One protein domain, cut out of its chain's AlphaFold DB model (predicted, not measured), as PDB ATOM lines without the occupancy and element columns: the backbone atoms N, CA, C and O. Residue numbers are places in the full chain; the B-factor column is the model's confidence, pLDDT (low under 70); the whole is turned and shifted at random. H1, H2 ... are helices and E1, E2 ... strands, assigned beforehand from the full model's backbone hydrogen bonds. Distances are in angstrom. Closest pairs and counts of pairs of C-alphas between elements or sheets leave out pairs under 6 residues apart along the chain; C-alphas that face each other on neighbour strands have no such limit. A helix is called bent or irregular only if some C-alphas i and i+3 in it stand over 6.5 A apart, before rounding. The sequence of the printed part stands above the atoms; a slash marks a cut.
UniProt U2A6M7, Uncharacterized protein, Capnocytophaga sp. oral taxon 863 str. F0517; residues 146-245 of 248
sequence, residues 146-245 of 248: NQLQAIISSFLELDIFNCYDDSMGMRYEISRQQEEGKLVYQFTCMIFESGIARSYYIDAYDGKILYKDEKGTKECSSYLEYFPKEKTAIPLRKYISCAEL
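Overview. This is residues 146 to 245 of the 248 residues of an uncharacterized protein of Capnocytophaga sp. oral taxon 863 str. F0517 (UniProt U2A6M7). A twisted sheet of five strands forms a wall, with the helices H1 and H2 over one of its faces and the opposite face bare of named helices. H1 and H2 stay apart from each other, and a small helix, H3, follows directly on E5. The printed part has 100 residues, in the order H1 E1 E2 E3 E4 H2 E5 H3; the sheet is mixed, E1 - E2 - E3 - E4 - E5, and the class is mixed, helices and strands. It is compact, with a radius of gyration of the C-alphas of 13.3 A and spans of 36 by 30 by 22 A.

Arrangement. E1 (residues 170 to 179), E2 (182 to 191), E3 (196 to 203) and E4 (209 to 216) form a meander, each strand the antiparallel neighbour of the one before. Within hydrogen-bond range are N 175 and O 186 at 3.0 A, N 187 and O 200 at 2.8 A, and N 199 and O 213 at 2.9 A. E5 (236 to 241) is parallel to E4, with N 237 and O 212 2.8 A apart. H2 (218 to 226) is on the sheet at a height of 8.6 A, across the strands, at 64 degrees to E3 on the local plane. E4, H2 and E5 make a strand-helix-strand unit, two parallel strands joined through a helix, with a right-handed crossover. H1 (146 to 155) is on the same face; it and E3 are near each other, with 5 pairs of C-alphas within 10 A. H3 (242 to 245) only grazes the sheet. Every O i to N i+4 pair is within range in H1; in irregular H2, where C-alphas 219 and 222 are 7.5 A apart, 0 of 5 are, beside 4 of 6 O i to N i+3 pairs, and H3 is too short for an O i to N i+4 pair.

Along the chain. H1 begins at C-alpha 146 (152.305, 108.053, 93.445) and is 14.7 A long. E1 is 26.1 A long and bends by 59 degrees at residue 176; E2 is 28.1 A. H3 ends at C-alpha 245 (131.975, 136.679, 91.282).

Size, cuts and confidence. The C-alphas farthest apart, of Ser 167 and Gly 181, are 38.8 A apart. The printed part has no cut; H1 to E1 is a long link of 14 residues. Confidence is under 70 in residues 161 to 168, 217 to 224 and 242 to 245.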
ATOM      1  N   ASN A 146     152.474 109.165  94.392       75.44
ATOM      2  CA  ASN A 146     152.305 108.053  93.445       75.44
ATOM      3  C   ASN A 146     150.840 107.680  93.224       75.44
ATOM      4  O   ASN A 146     150.385 107.520  92.095       75.44
ATOM      5  N   GLN A 147     150.114 107.495  94.324       80.50
ATOM      6  CA  GLN A 147     148.718 107.085  94.277       80.50
ATOM      7  C   GLN A 147     147.874 108.212  93.702       80.50
ATOM      8  O   GLN A 147     147.069 107.964  92.812       80.50
ATOM      9  N   LEU A 148     148.111 109.451  94.135       82.94
ATOM     10  CA  LEU A 148     147.386 110.608  93.630       82.94
ATOM     11  C   LEU A 148     147.635 110.830  92.134       82.94
ATOM     12  O   LEU A 148     146.689 111.087  91.392       82.94
ATOM     13  N   GLN A 149     148.873 110.640  91.671       81.88
ATOM     14  CA  GLN A 149     149.202 110.661  90.248       81.88
ATOM     15  C   GLN A 149     148.429 109.604  89.462       81.88
ATOM     16  O   GLN A 149     147.796 109.924  88.456       81.88
ATOM     17  N   ALA A 150     148.455 108.358  89.932       83.06
ATOM     18  CA  ALA A 150     147.748 107.263  89.288       83.06
ATOM     19  C   ALA A 150     146.233 107.505  89.256       83.06
ATOM     20  O   ALA A 150     145.598 107.265  88.230       83.06
ATOM     21  N   ILE A 151     145.663 108.030  90.343       88.06
ATOM     22  CA  ILE A 151     144.245 108.377  90.436       88.06
ATOM     23  C   ILE A 151     143.905 109.448  89.401       88.06
ATOM     24  O   ILE A 151     143.033 109.200  88.572       88.06
ATOM     25  N   ILE A 152     144.620 110.577  89.365       87.44
ATOM     26  CA  ILE A 152     144.347 111.656  88.401       87.44
ATOM     27  C   ILE A 152     144.429 111.148  86.957       87.44
ATOM     28  O   ILE A 152     143.496 111.347  86.179       87.44
ATOM     29  N   SER A 153     145.483 110.408  86.610       84.69
ATOM     30  CA  SER A 153     145.622 109.821  85.273       84.69
ATOM     31  C   SER A 153     144.569 108.743  84.964       84.69
ATOM     32  O   SER A 153     144.328 108.445  83.789       84.69
ATOM     33  N   SER A 154     143.927 108.146  85.974       86.94
ATOM     34  CA  SER A 154     142.868 107.149  85.776       86.94
ATOM     35  C   SER A 154     141.525 107.766  85.379       86.94
ATOM     36  O   SER A 154     140.814 107.160  84.578       86.94
ATOM     37  N   PHE A 155     141.200 108.968  85.876       88.69
ATOM     38  CA  PHE A 155     139.923 109.633  85.591       88.69
ATOM     39  C   PHE A 155     140.031 110.786  84.589       88.69
ATOM     40  O   PHE A 155     139.015 111.149  84.000       88.69
ATOM     41  N   LEU A 156     141.236 111.313  84.342       88.25
ATOM     42  CA  LEU A 156     141.503 112.314  83.307       88.25
ATOM     43  C   LEU A 156     142.416 111.775  82.213       88.25
ATOM     44  O   LEU A 156     143.363 111.019  82.450       88.25
ATOM     45  N   GLU A 157     142.169 112.218  80.988       84.88
ATOM     46  CA  GLU A 157     143.147 112.180  79.899       84.88
ATOM     47  C   GLU A 157     144.207 113.270  80.107       84.88
ATOM     48  O   GLU A 157     144.276 114.244  79.366       84.88
ATOM     49  N   LEU A 158     145.006 113.121  81.168       81.50
ATOM     50  CA  LEU A 158     146.021 114.087  81.571       81.50
ATOM     51  C   LEU A 158     147.315 113.399  82.014       81.50
ATOM     52  O   LEU A 158     147.306 112.510  82.874       81.50
ATOM     53  N   ASP A 159     148.433 113.879  81.471       75.50
ATOM     54  CA  ASP A 159     149.764 113.628  82.015       75.50
ATOM     55  C   ASP A 159     150.130 114.736  83.011       75.50
ATOM     56  O   ASP A 159     150.515 115.841  82.630       75.50
ATOM     57  N   ILE A 160     150.011 114.445  84.307       72.06
ATOM     58  CA  ILE A 160     150.296 115.437  85.351       72.06
ATOM     59  C   ILE A 160     151.792 115.747  85.518       72.06
ATOM     60  O   ILE A 160     152.137 116.691  86.228       72.06
ATOM     61  N   PHE A 161     152.688 114.984  84.881       69.50
ATOM     62  CA  PHE A 161     154.109 115.330  84.849       69.50
ATOM     63  C   PHE A 161     154.375 116.519  83.927       69.50
ATOM     64  O   PHE A 161     155.238 117.334  84.248       69.50
ATOM     65  N   ASN A 162     153.603 116.637  82.844       68.25
ATOM     66  CA  ASN A 162     153.776 117.611  81.769       68.25
ATOM     67  C   ASN A 162     152.484 118.400  81.540       68.25
ATOM     68  O   ASN A 162     151.977 118.481  80.423       68.25
ATOM     69  N   CYS A 163     151.897 118.930  82.610       66.56
ATOM     70  CA  CYS A 163     150.570 119.523  82.517       66.56
ATOM     71  C   CYS A 163     150.575 120.998  82.095       66.56
ATOM     72  O   CYS A 163     149.509 121.540  81.886       66.56
ATOM     73  N   TYR A 164     151.705 121.692  81.960       65.12
ATOM     74  CA  TYR A 164     151.656 123.093  81.528       65.12
ATOM     75  C   TYR A 164     151.434 123.192  80.011       65.12
ATOM     76  O   TYR A 164     152.288 122.773  79.232       65.12
ATOM     77  N   ASP A 165     150.286 123.740  79.598       65.31
ATOM     78  CA  ASP A 165     149.982 124.031  78.192       65.31
ATOM     79  C   ASP A 165     149.928 125.549  77.978       65.31
ATOM     80  O   ASP A 165     148.908 126.208  78.218       65.31
ATOM     81  N   ASP A 166     151.061 126.092  77.527       63.03
ATOM     82  CA  ASP A 166     151.241 127.508  77.191       63.03
ATOM     83  C   ASP A 166     150.289 127.985  76.090       63.03
ATOM     84  O   ASP A 166     149.923 129.158  76.063       63.03
ATOM     85  N   SER A 167     149.872 127.095  75.182       60.03
ATOM     86  CA  SER A 167     149.060 127.482  74.025       60.03
ATOM     87  C   SER A 167     147.633 127.881  74.407       60.03
ATOM     88  O   SER A 167     146.997 128.640  73.680       60.03
ATOM     89  N   MET A 168     147.163 127.415  75.569       63.59
ATOM     90  CA  MET A 168     145.807 127.647  76.074       63.59
ATOM     91  C   MET A 168     145.785 128.386  77.421       63.59
ATOM     92  O   MET A 168     144.713 128.603  77.986       63.59
ATOM     93  N   GLY A 169     146.950 128.750  77.976       71.44
ATOM     94  CA  GLY A 169     147.048 129.393  79.292       71.44
ATOM     95  C   GLY A 169     146.502 128.527  80.435       71.44
ATOM     96  O   GLY A 169     146.013 129.056  81.439       71.44
ATOM     97  N   MET A 170     146.539 127.201  80.273       79.44
ATOM     98  CA  MET A 170     145.975 126.259  81.234       79.44
ATOM     99  C   MET A 170     146.982 125.953  82.344       79.44
ATOM    100  O   MET A 170     148.128 125.580  82.096       79.44
ATOM    101  N   ARG A 171     146.534 126.088  83.592       80.88
ATOM    102  CA  ARG A 171     147.301 125.781  84.796       80.88
ATOM    103  C   ARG A 171     146.605 124.729  85.632       80.88
ATOM    104  O   ARG A 171     145.387 124.561  85.587       80.88
ATOM    105  N   TYR A 172     147.423 124.054  86.417       83.50
ATOM    106  CA  TYR A 172     147.007 122.976  87.284       83.50
ATOM    107  C   TYR A 172     147.518 123.273  88.675       83.50
ATOM    108  O   TYR A 172     148.708 123.519  88.876       83.50
ATOM    109  N   GLU A 173     146.611 123.248  89.633       84.00
ATOM    110  CA  GLU A 173     146.930 123.441  91.031       84.00
ATOM    111  C   GLU A 173     146.397 122.267  91.823       84.00
ATOM    112  O   GLU A 173     145.382 121.659  91.482       84.00
ATOM    113  N   ILE A 174     147.088 121.954  92.907       86.56
ATOM    114  CA  ILE A 174     146.534 121.065  93.903       86.56
ATOM    115  C   ILE A 174     146.705 121.676  95.274       86.56
ATOM    116  O   ILE A 174     147.746 122.250  95.605       86.56
ATOM    117  N   SER A 175     145.656 121.552  96.064       87.19
ATOM    118  CA  SER A 175     145.630 121.972  97.452       87.19
ATOM    119  C   SER A 175     145.082 120.838  98.310       87.19
ATOM    120  O   SER A 175     144.510 119.858  97.824       87.19
ATOM    121  N   ARG A 176     145.289 120.972  99.616       86.19
ATOM    122  CA  ARG A 176     144.615 120.161 100.625       86.19
ATOM    123  C   ARG A 176     143.660 121.043 101.390       86.19
ATOM    124  O   ARG A 176     144.007 122.171 101.734       86.19
ATOM    125  N   GLN A 177     142.512 120.482 101.716       86.38
ATOM    126  CA  GLN A 177     141.507 121.135 102.534       86.38
ATOM    127  C   GLN A 177     140.798 120.117 103.417       86.38
ATOM    128  O   GLN A 177     140.822 118.916 103.142       86.38
ATOM    129  N   GLN A 178     140.177 120.608 104.485       85.50
ATOM    130  CA  GLN A 178     139.231 119.815 105.255       85.50
ATOM    131  C   GLN A 178     137.819 120.069 104.741       85.50
ATOM    132  O   GLN A 178     137.369 121.211 104.702       85.50
ATOM    133  N   GLU A 179     137.116 118.997 104.403       82.06
ATOM    134  CA  GLU A 179     135.695 119.011 104.075       82.06
ATOM    135  C   GLU A 179     134.969 118.029 104.994       82.06
ATOM    136  O   GLU A 179     135.330 116.858 105.060       82.06
ATOM    137  N   GLU A 180     133.982 118.514 105.753       82.38
ATOM    138  CA  GLU A 180     133.188 117.693 106.688       82.38
ATOM    139  C   GLU A 180     134.044 116.834 107.648       82.38
ATOM    140  O   GLU A 180     133.712 115.697 107.976       82.38
ATOM    141  N   GLY A 181     135.185 117.372 108.093       79.00
ATOM    142  CA  GLY A 181     136.122 116.674 108.983       79.00
ATOM    143  C   GLY A 181     137.022 115.640 108.294       79.00
ATOM    144  O   GLY A 181     137.819 114.992 108.968       79.00
ATOM    145  N   LYS A 182     136.945 115.501 106.967       81.00
ATOM    146  CA  LYS A 182     137.835 114.660 106.159       81.00
ATOM    147  C   LYS A 182     138.860 115.503 105.420       81.00
ATOM    148  O   LYS A 182     138.557 116.595 104.949       81.00
ATOM    149  N   LEU A 183     140.075 114.979 105.288       84.56
ATOM    150  CA  LEU A 183     141.084 115.593 104.434       84.56
ATOM    151  C   LEU A 183     140.804 115.237 102.969       84.56
ATOM    152  O   LEU A 183     140.613 114.069 102.631       84.56
ATOM    153  N   VAL A 184     140.809 116.244 102.104       88.75
ATOM    154  CA  VAL A 184     140.532 116.113 100.672       88.75
ATOM    155  C   VAL A 184     141.630 116.815  99.882       88.75
ATOM    156  O   VAL A 184     142.030 117.937 100.209       88.75
ATOM    157  N   TYR A 185     142.108 116.163  98.825       89.69
ATOM    158  CA  TYR A 185     142.907 116.801  97.785       89.69
ATOM    159  C   TYR A 185     141.981 117.462  96.767       89.69
ATOM    160  O   TYR A 185     141.110 116.807  96.194       89.69
ATOM    161  N   GLN A 186     142.186 118.751  96.518       92.31
ATOM    162  CA  GLN A 186     141.501 119.486  95.462       92.31
ATOM    163  C   GLN A 186     142.446 119.658  94.287       92.31
ATOM    164  O   GLN A 186     143.390 120.437  94.371       92.31
ATOM    165  N   PHE A 187     142.191 118.949  93.194       91.06
ATOM    166  CA  PHE A 187     142.926 119.107  91.946       91.06
ATOM    167  C   PHE A 187     142.169 120.054  91.017       91.06
ATOM    168  O   PHE A 187     141.076 119.729  90.562       91.06
ATOM    169  N   THR A 188     142.730 121.224  90.739       90.00
ATOM    170  CA  THR A 188     142.088 122.277  89.952       90.00
ATOM    171  C   THR A 188     142.782 122.440  88.612       90.00
ATOM    172  O   THR A 188     143.959 122.784  88.562       90.00
ATOM    173  N   CYS A 189     142.032 122.253  87.532       89.06
ATOM    174  CA  CYS A 189     142.396 122.710  86.196       89.06
ATOM    175  C   CYS A 189     141.824 124.121  86.011       89.06
ATOM    176  O   CYS A 189     140.666 124.359  86.359       89.06
ATOM    177  N   MET A 190     142.591 125.061  85.473       87.38
ATOM    178  CA  MET A 190     142.158 126.453  85.329       87.38
ATOM    179  C   MET A 190     142.728 127.086  84.065       87.38
ATOM    180  O   MET A 190     143.905 126.929  83.768       87.38
ATOM    181  N   ILE A 191     141.904 127.837  83.341       83.62
ATOM    182  CA  ILE A 191     142.327 128.651  82.199       83.62
ATOM    183  C   ILE A 191     142.550 130.068  82.732       83.62
ATOM    184  O   ILE A 191     141.600 130.747  83.129       83.62
ATOM    185  N   PHE A 192     143.815 130.491  82.810       71.31
ATOM    186  CA  PHE A 192     144.225 131.666  83.589       71.31
ATOM    187  C   PHE A 192     143.544 132.963  83.127       71.31
ATOM    188  O   PHE A 192     143.132 133.766  83.959       71.31
ATOM    189  N   GLU A 193     143.380 133.151  81.816       70.56
ATOM    190  CA  GLU A 193     142.833 134.391  81.249       70.56
ATOM    191  C   GLU A 193     141.313 134.523  81.403       70.56
ATOM    192  O   GLU A 193     140.800 135.631  81.541       70.56
ATOM    193  N   SER A 194     140.580 133.409  81.406       71.38
ATOM    194  CA  SER A 194     139.112 133.416  81.442       71.38
ATOM    195  C   SER A 194     138.540 133.229  82.849       71.38
ATOM    196  O   SER A 194     137.338 133.394  83.062       71.38
ATOM    197  N   GLY A 195     139.383 132.854  83.820       73.69
ATOM    198  CA  GLY A 195     138.951 132.508  85.174       73.69
ATOM    199  C   GLY A 195     138.084 131.244  85.237       73.69
ATOM    200  O   GLY A 195     137.512 130.960  86.293       73.69
ATOM    201  N   ILE A 196     137.982 130.498  84.132       84.00
ATOM    202  CA  ILE A 196     137.263 129.228  84.053       84.00
ATOM    203  C   ILE A 196     138.099 128.171  84.760       84.00
ATOM    204  O   ILE A 196     139.301 128.050  84.515       84.00
ATOM    205  N   ALA A 197     137.470 127.393  85.631       88.56
ATOM    206  CA  ALA A 197     138.150 126.352  86.379       88.56
ATOM    207  C   ALA A 197     137.253 125.138  86.595       88.56
ATOM    208  O   ALA A 197     136.031 125.246  86.676       88.56
ATOM    209  N   ARG A 198     137.883 123.979  86.741       90.06
ATOM    210  CA  ARG A 198     137.247 122.746  87.185       90.06
ATOM    211  C   ARG A 198     138.096 122.155  88.295       90.06
ATOM    212  O   ARG A 198     139.270 121.862  88.085       90.06
ATOM    213  N   SER A 199     137.494 121.990  89.463       93.25
ATOM    214  CA  SER A 199     138.141 121.424  90.642       93.25
ATOM    215  C   SER A 199     137.571 120.047  90.925       93.25
ATOM    216  O   SER A 199     136.361 119.898  91.048       93.25
ATOM    217  N   TYR A 200     138.436 119.053  91.066       94.06
ATOM    218  CA  TYR A 200     138.096 117.683  91.420       94.06
ATOM    219  C   TYR A 200     138.508 117.410  92.861       94.06
ATOM    220  O   TYR A 200     139.611 117.770  93.271       94.06
ATOM    221  N   TYR A 201     137.632 116.757  93.613       93.69
ATOM    222  CA  TYR A 201     137.803 116.520  95.040       93.69
ATOM    223  C   TYR A 201     138.043 115.032  95.267       93.69
ATOM    224  O   TYR A 201     137.204 114.202  94.916       93.69
ATOM    225  N   ILE A 202     139.211 114.702  95.806       92.06
ATOM    226  CA  ILE A 202     139.701 113.335  95.984       92.06
ATOM    227  C   ILE A 202     139.911 113.107  97.477       92.06
ATOM    228  O   ILE A 202     140.665 113.845  98.112       92.06
ATOM    229  N   ASP A 203     139.251 112.101  98.042       89.06
ATOM    230  CA  ASP A 203     139.441 111.720  99.441       89.06
ATOM    231  C   ASP A 203     140.916 111.360  99.673       89.06
ATOM    232  O   ASP A 203     141.494 110.525  98.969       89.06
ATOM    233  N   ALA A 204     141.557 112.029 100.634       85.25
ATOM    234  CA  ALA A 204     142.980 111.844 100.877       85.25
ATOM    235  C   ALA A 204     143.298 110.491 101.532       85.25
ATOM    236  O   ALA A 204     144.464 110.110 101.548       85.25
ATOM    237  N   TYR A 205     142.311 109.774 102.074       82.94
ATOM    238  CA  TYR A 205     142.509 108.492 102.746       82.94
ATOM    239  C   TYR A 205     142.487 107.309 101.773       82.94
ATOM    240  O   TYR A 205     143.411 106.496 101.774       82.94
ATOM    241  N   ASP A 206     141.454 107.211 100.931       85.25
ATOM    242  CA  ASP A 206     141.248 106.068 100.027       85.25
ATOM    243  C   ASP A 206     141.411 106.409  98.537       85.25
ATOM    244  O   ASP A 206     141.441 105.508  97.694       85.25
ATOM    245  N   GLY A 207     141.562 107.691  98.197       87.69
ATOM    246  CA  GLY A 207     141.723 108.144  96.822       87.69
ATOM    247  C   GLY A 207     140.445 108.152  95.994       87.69
ATOM    248  O   GLY A 207     140.507 108.311  94.772       87.69
ATOM    249  N   LYS A 208     139.281 107.989  96.624       90.12
ATOM    250  CA  LYS A 208     137.997 108.057  95.936       90.12
ATOM    251  C   LYS A 208     137.730 109.480  95.450       90.12
ATOM    252  O   LYS A 208     137.783 110.440  96.214       90.12
ATOM    253  N   ILE A 209     137.364 109.609  94.179       92.81
ATOM    254  CA  ILE A 209     136.872 110.872  93.621       92.81
ATOM    255  C   ILE A 209     135.454 111.090  94.148       92.81
ATOM    256  O   ILE A 209     134.571 110.252  93.947       92.81
ATOM    257  N   LEU A 210     135.247 112.200  94.843       92.81
ATOM    258  CA  LEU A 210     133.996 112.512  95.522       92.81
ATOM    259  C   LEU A 210     133.042 113.267  94.596       92.81
ATOM    260  O   LEU A 210     131.909 112.836  94.394       92.81
ATOM    261  N   TYR A 211     133.509 114.383  94.036       94.62
ATOM    262  CA  TYR A 211     132.749 115.281  93.165       94.62
ATOM    263  C   TYR A 211     133.682 116.253  92.446       94.62
ATOM    264  O   TYR A 211     134.892 116.290  92.690       94.62
ATOM    265  N   LYS A 212     133.097 117.056  91.559       94.81
ATOM    266  CA  LYS A 212     133.739 118.209  90.943       94.81
ATOM    267  C   LYS A 212     132.927 119.480  91.147       94.81
ATOM    268  O   LYS A 212     131.699 119.431  91.214       94.81
ATOM    269  N   ASP A 213     133.627 120.601  91.169       92.25
ATOM    270  CA  ASP A 213     133.045 121.924  91.003       92.25
ATOM    271  C   ASP A 213     133.512 122.522  89.679       92.25
ATOM    272  O   ASP A 213     134.649 122.316  89.251       92.25
ATOM    273  N   GLU A 214     132.637 123.296  89.052       89.81
ATOM    274  CA  GLU A 214     132.927 124.030  87.827       89.81
ATOM    275  C   GLU A 214     132.708 125.525  88.050       89.81
ATOM    276  O   GLU A 214     131.762 125.952  88.710       89.81
ATOM    277  N   LYS A 215     133.600 126.333  87.490       85.50
ATOM    278  CA  LYS A 215     133.539 127.789  87.495       85.50
ATOM    279  C   LYS A 215     133.653 128.273  86.056       85.50
ATOM    280  O   LYS A 215     134.603 127.909  85.370       85.50
ATOM    281  N   GLY A 216     132.703 129.082  85.600       78.00
ATOM    282  CA  GLY A 216     132.648 129.595  84.227       78.00
ATOM    283  C   GLY A 216     131.340 130.337  83.962       78.00
ATOM    284  O   GLY A 216     130.510 130.431  84.853       78.00
ATOM    285  N   THR A 217     131.104 130.866  82.762       64.38
ATOM    286  CA  THR A 217     129.741 131.265  82.348       64.38
ATOM    287  C   THR A 217     129.120 130.168  81.483       64.38
ATOM    288  O   THR A 217     129.837 129.377  80.865       64.38
ATOM    289  N   LYS A 218     127.782 130.107  81.412       58.16
ATOM    290  CA  LYS A 218     127.089 129.197  80.478       58.16
ATOM    291  C   LYS A 218     127.457 129.488  79.016       58.16
ATOM    292  O   LYS A 218     127.411 128.584  78.194       58.16
ATOM    293  N   GLU A 219     127.844 130.726  78.716       56.56
ATOM    294  CA  GLU A 219     128.300 131.181  77.397       56.56
ATOM    295  C   GLU A 219     129.747 130.759  77.092       56.56
ATOM    296  O   GLU A 219     130.127 130.636  75.933       56.56
ATOM    297  N   CYS A 220     130.545 130.454  78.118       58.28
ATOM    298  CA  CYS A 220     131.899 129.921  77.985       58.28
ATOM    299  C   CYS A 220     131.939 128.392  77.807       58.28
ATOM    300  O   CYS A 220     132.998 127.789  77.985       58.28
ATOM    301  N   SER A 221     130.819 127.742  77.463       59.00
ATOM    302  CA  SER A 221     130.760 126.285  77.278       59.00
ATOM    303  C   SER A 221     131.722 125.776  76.205       59.00
ATOM    304  O   SER A 221     132.160 124.634  76.290       59.00
ATOM    305  N   SER A 222     132.075 126.614  75.224       61.12
ATOM    306  CA  SER A 222     133.102 126.301  74.225       61.12
ATOM    307  C   SER A 222     134.453 126.013  74.877       61.12
ATOM    308  O   SER A 222     135.100 125.047  74.515       61.12
ATOM    309  N   TYR A 223     134.844 126.749  75.922       65.50
ATOM    310  CA  TYR A 223     136.138 126.550  76.579       65.50
ATOM    311  C   TYR A 223     136.220 125.279  77.432       65.50
ATOM    312  O   TYR A 223     137.316 124.849  77.789       65.50
ATOM    313  N   LEU A 224     135.081 124.651  77.750       66.81
ATOM    314  CA  LEU A 224     135.064 123.360  78.442       66.81
ATOM    315  C   LEU A 224     135.679 122.246  77.588       66.81
ATOM    316  O   LEU A 224     136.113 121.239  78.146       66.81
ATOM    317  N   GLU A 225     135.741 122.423  76.263       72.06
ATOM    318  CA  GLU A 225     136.365 121.466  75.346       72.06
ATOM    319  C   GLU A 225     137.889 121.379  75.512       72.06
ATOM    320  O   GLU A 225     138.478 120.350  75.181       72.06
ATOM    321  N   TYR A 226     138.514 122.427  76.066       76.75
ATOM    322  CA  TYR A 226     139.955 122.478  76.322       76.75
ATOM    323  C   TYR A 226     140.357 121.815  77.640       76.75
ATOM    324  O   TYR A 226     141.539 121.564  77.867       76.75
ATOM    325  N   PHE A 227     139.399 121.520  78.524       82.56
ATOM    326  CA  PHE A 227     139.702 120.799  79.755       82.56
ATOM    327  C   PHE A 227     140.042 119.336  79.454       82.56
ATOM    328  O   PHE A 227     139.435 118.737  78.561       82.56
ATOM    329  N   PRO A 228     140.931 118.711  80.252       85.19
ATOM    330  CA  PRO A 228     141.170 117.279  80.155       85.19
ATOM    331  C   PRO A 228     139.858 116.500  80.205       85.19
ATOM    332  O   PRO A 228     139.003 116.745  81.066       85.19
ATOM    333  N   LYS A 229     139.705 115.558  79.273       87.12
ATOM    334  CA  LYS A 229     138.496 114.744  79.171       87.12
ATOM    335  C   LYS A 229     138.384 113.809  80.366       87.12
ATOM    336  O   LYS A 229     139.352 113.151  80.754       87.12
ATOM    337  N   GLU A 230     137.180 113.739  80.918       91.00
ATOM    338  CA  GLU A 230     136.829 112.788  81.965       91.00
ATOM    339  C   GLU A 230     136.623 111.400  81.347       91.00
ATOM    340  O   GLU A 230     135.756 111.208  80.496       91.00
ATOM    341  N   LYS A 231     137.411 110.419  81.792       90.75
ATOM    342  CA  LYS A 231     137.270 109.003  81.406       90.75
ATOM    343  C   LYS A 231     136.092 108.329  82.106       90.75
ATOM    344  O   LYS A 231     135.589 107.306  81.649       90.75
ATOM    345  N   THR A 232     135.671 108.891  83.234       86.94
ATOM    346  CA  THR A 232     134.572 108.406  84.070       86.94
ATOM    347  C   THR A 232     133.705 109.579  84.494       86.94
ATOM    348  O   THR A 232     134.236 110.642  84.798       86.94
ATOM    349  N   ALA A 233     132.389 109.387  84.573       89.56
ATOM    350  CA  ALA A 233     131.486 110.435  85.038       89.56
ATOM    351  C   ALA A 233     131.774 110.803  86.503       89.56
ATOM    352  O   ALA A 233     131.760 109.933  87.377       89.56
ATOM    353  N   ILE A 234     132.000 112.092  86.766       92.31
ATOM    354  CA  ILE A 234     132.216 112.635  88.111       92.31
ATOM    355  C   ILE A 234     131.033 113.540  88.465       92.31
ATOM    356  O   ILE A 234     130.684 114.417  87.666       92.31
ATOM    357  N   PRO A 235     130.393 113.353  89.635       93.19
ATOM    358  CA  PRO A 235     129.220 114.133  89.996       93.19
ATOM    359  C   PRO A 235     129.583 115.610  90.180       93.19
ATOM    360  O   PRO A 235     130.541 115.950  90.876       93.19
ATOM    361  N   LEU A 236     128.799 116.488  89.554       92.50
ATOM    362  CA  LEU A 236     128.903 117.933  89.729       92.50
ATOM    363  C   LEU A 236     128.245 118.321  91.057       92.50
ATOM    364  O   LEU A 236     127.043 118.117  91.230       92.50
ATOM    365  N   ARG A 237     129.021 118.890  91.979       93.00
ATOM    366  CA  ARG A 237     128.517 119.425  93.248       93.00
ATOM    367  C   ARG A 237     128.053 120.864  93.082       93.00
ATOM    368  O   ARG A 237     126.938 121.198  93.477       93.00
ATOM    369  N   LYS A 238     128.908 121.719  92.516       88.44
ATOM    370  CA  LYS A 238     128.625 123.145  92.360       88.44
ATOM    371  C   LYS A 238     129.050 123.657  90.991       88.44
ATOM    372  O   LYS A 238     130.124 123.329  90.501       88.44
ATOM    373  N   TYR A 239     128.218 124.522  90.420       86.75
ATOM    374  CA  TYR A 239     128.580 125.381  89.300       86.75
ATOM    375  C   TYR A 239     128.544 126.838  89.774       86.75
ATOM    376  O   TYR A 239     127.527 127.266  90.315       86.75
ATOM    377  N   ILE A 240     129.642 127.574  89.610       79.50
ATOM    378  CA  ILE A 240     129.745 128.998  89.954       79.50
ATOM    379  C   ILE A 240     129.810 129.794  88.659       79.50
ATOM    380  O   ILE A 240     130.754 129.637  87.879       79.50
ATOM    381  N   SER A 241     128.832 130.675  88.451       73.94
ATOM    382  CA  SER A 241     128.859 131.560  87.293       73.94
ATOM    383  C   SER A 241     129.960 132.612  87.455       73.94
ATOM    384  O   SER A 241     130.083 133.196  88.532       73.94
ATOM    385  N   CYS A 242     130.725 132.950  86.408       64.69
ATOM    386  CA  CYS A 242     131.643 134.099  86.505       64.69
ATOM    387  C   CYS A 242     130.892 135.402  86.834       64.69
ATOM    388  O   CYS A 242     131.451 136.256  87.514       64.69
ATOM    389  N   ALA A 243     129.620 135.532  86.435       62.00
ATOM    390  CA  ALA A 243     128.789 136.689  86.774       62.00
ATOM    391  C   ALA A 243     128.570 136.843  88.294       62.00
ATOM    392  O   ALA A 243     128.520 137.963  88.787       62.00
ATOM    393  N   GLU A 244     128.523 135.737  89.044       56.34
ATOM    394  CA  GLU A 244     128.303 135.749  90.498       56.34
ATOM    395  C   GLU A 244     129.528 136.247  91.286       56.34
ATOM    396  O   GLU A 244     129.406 136.630  92.446       56.34
ATOM    397  N   LEU A 245     130.711 136.260  90.664       48.19
ATOM    398  CA  LEU A 245     131.975 136.679  91.282       48.19
ATOM    399  C   LEU A 245     132.319 138.152  91.033       48.19
ATOM    400  O   LEU A 245     133.145 138.703  91.756       48.19
TER     401      LEU A 245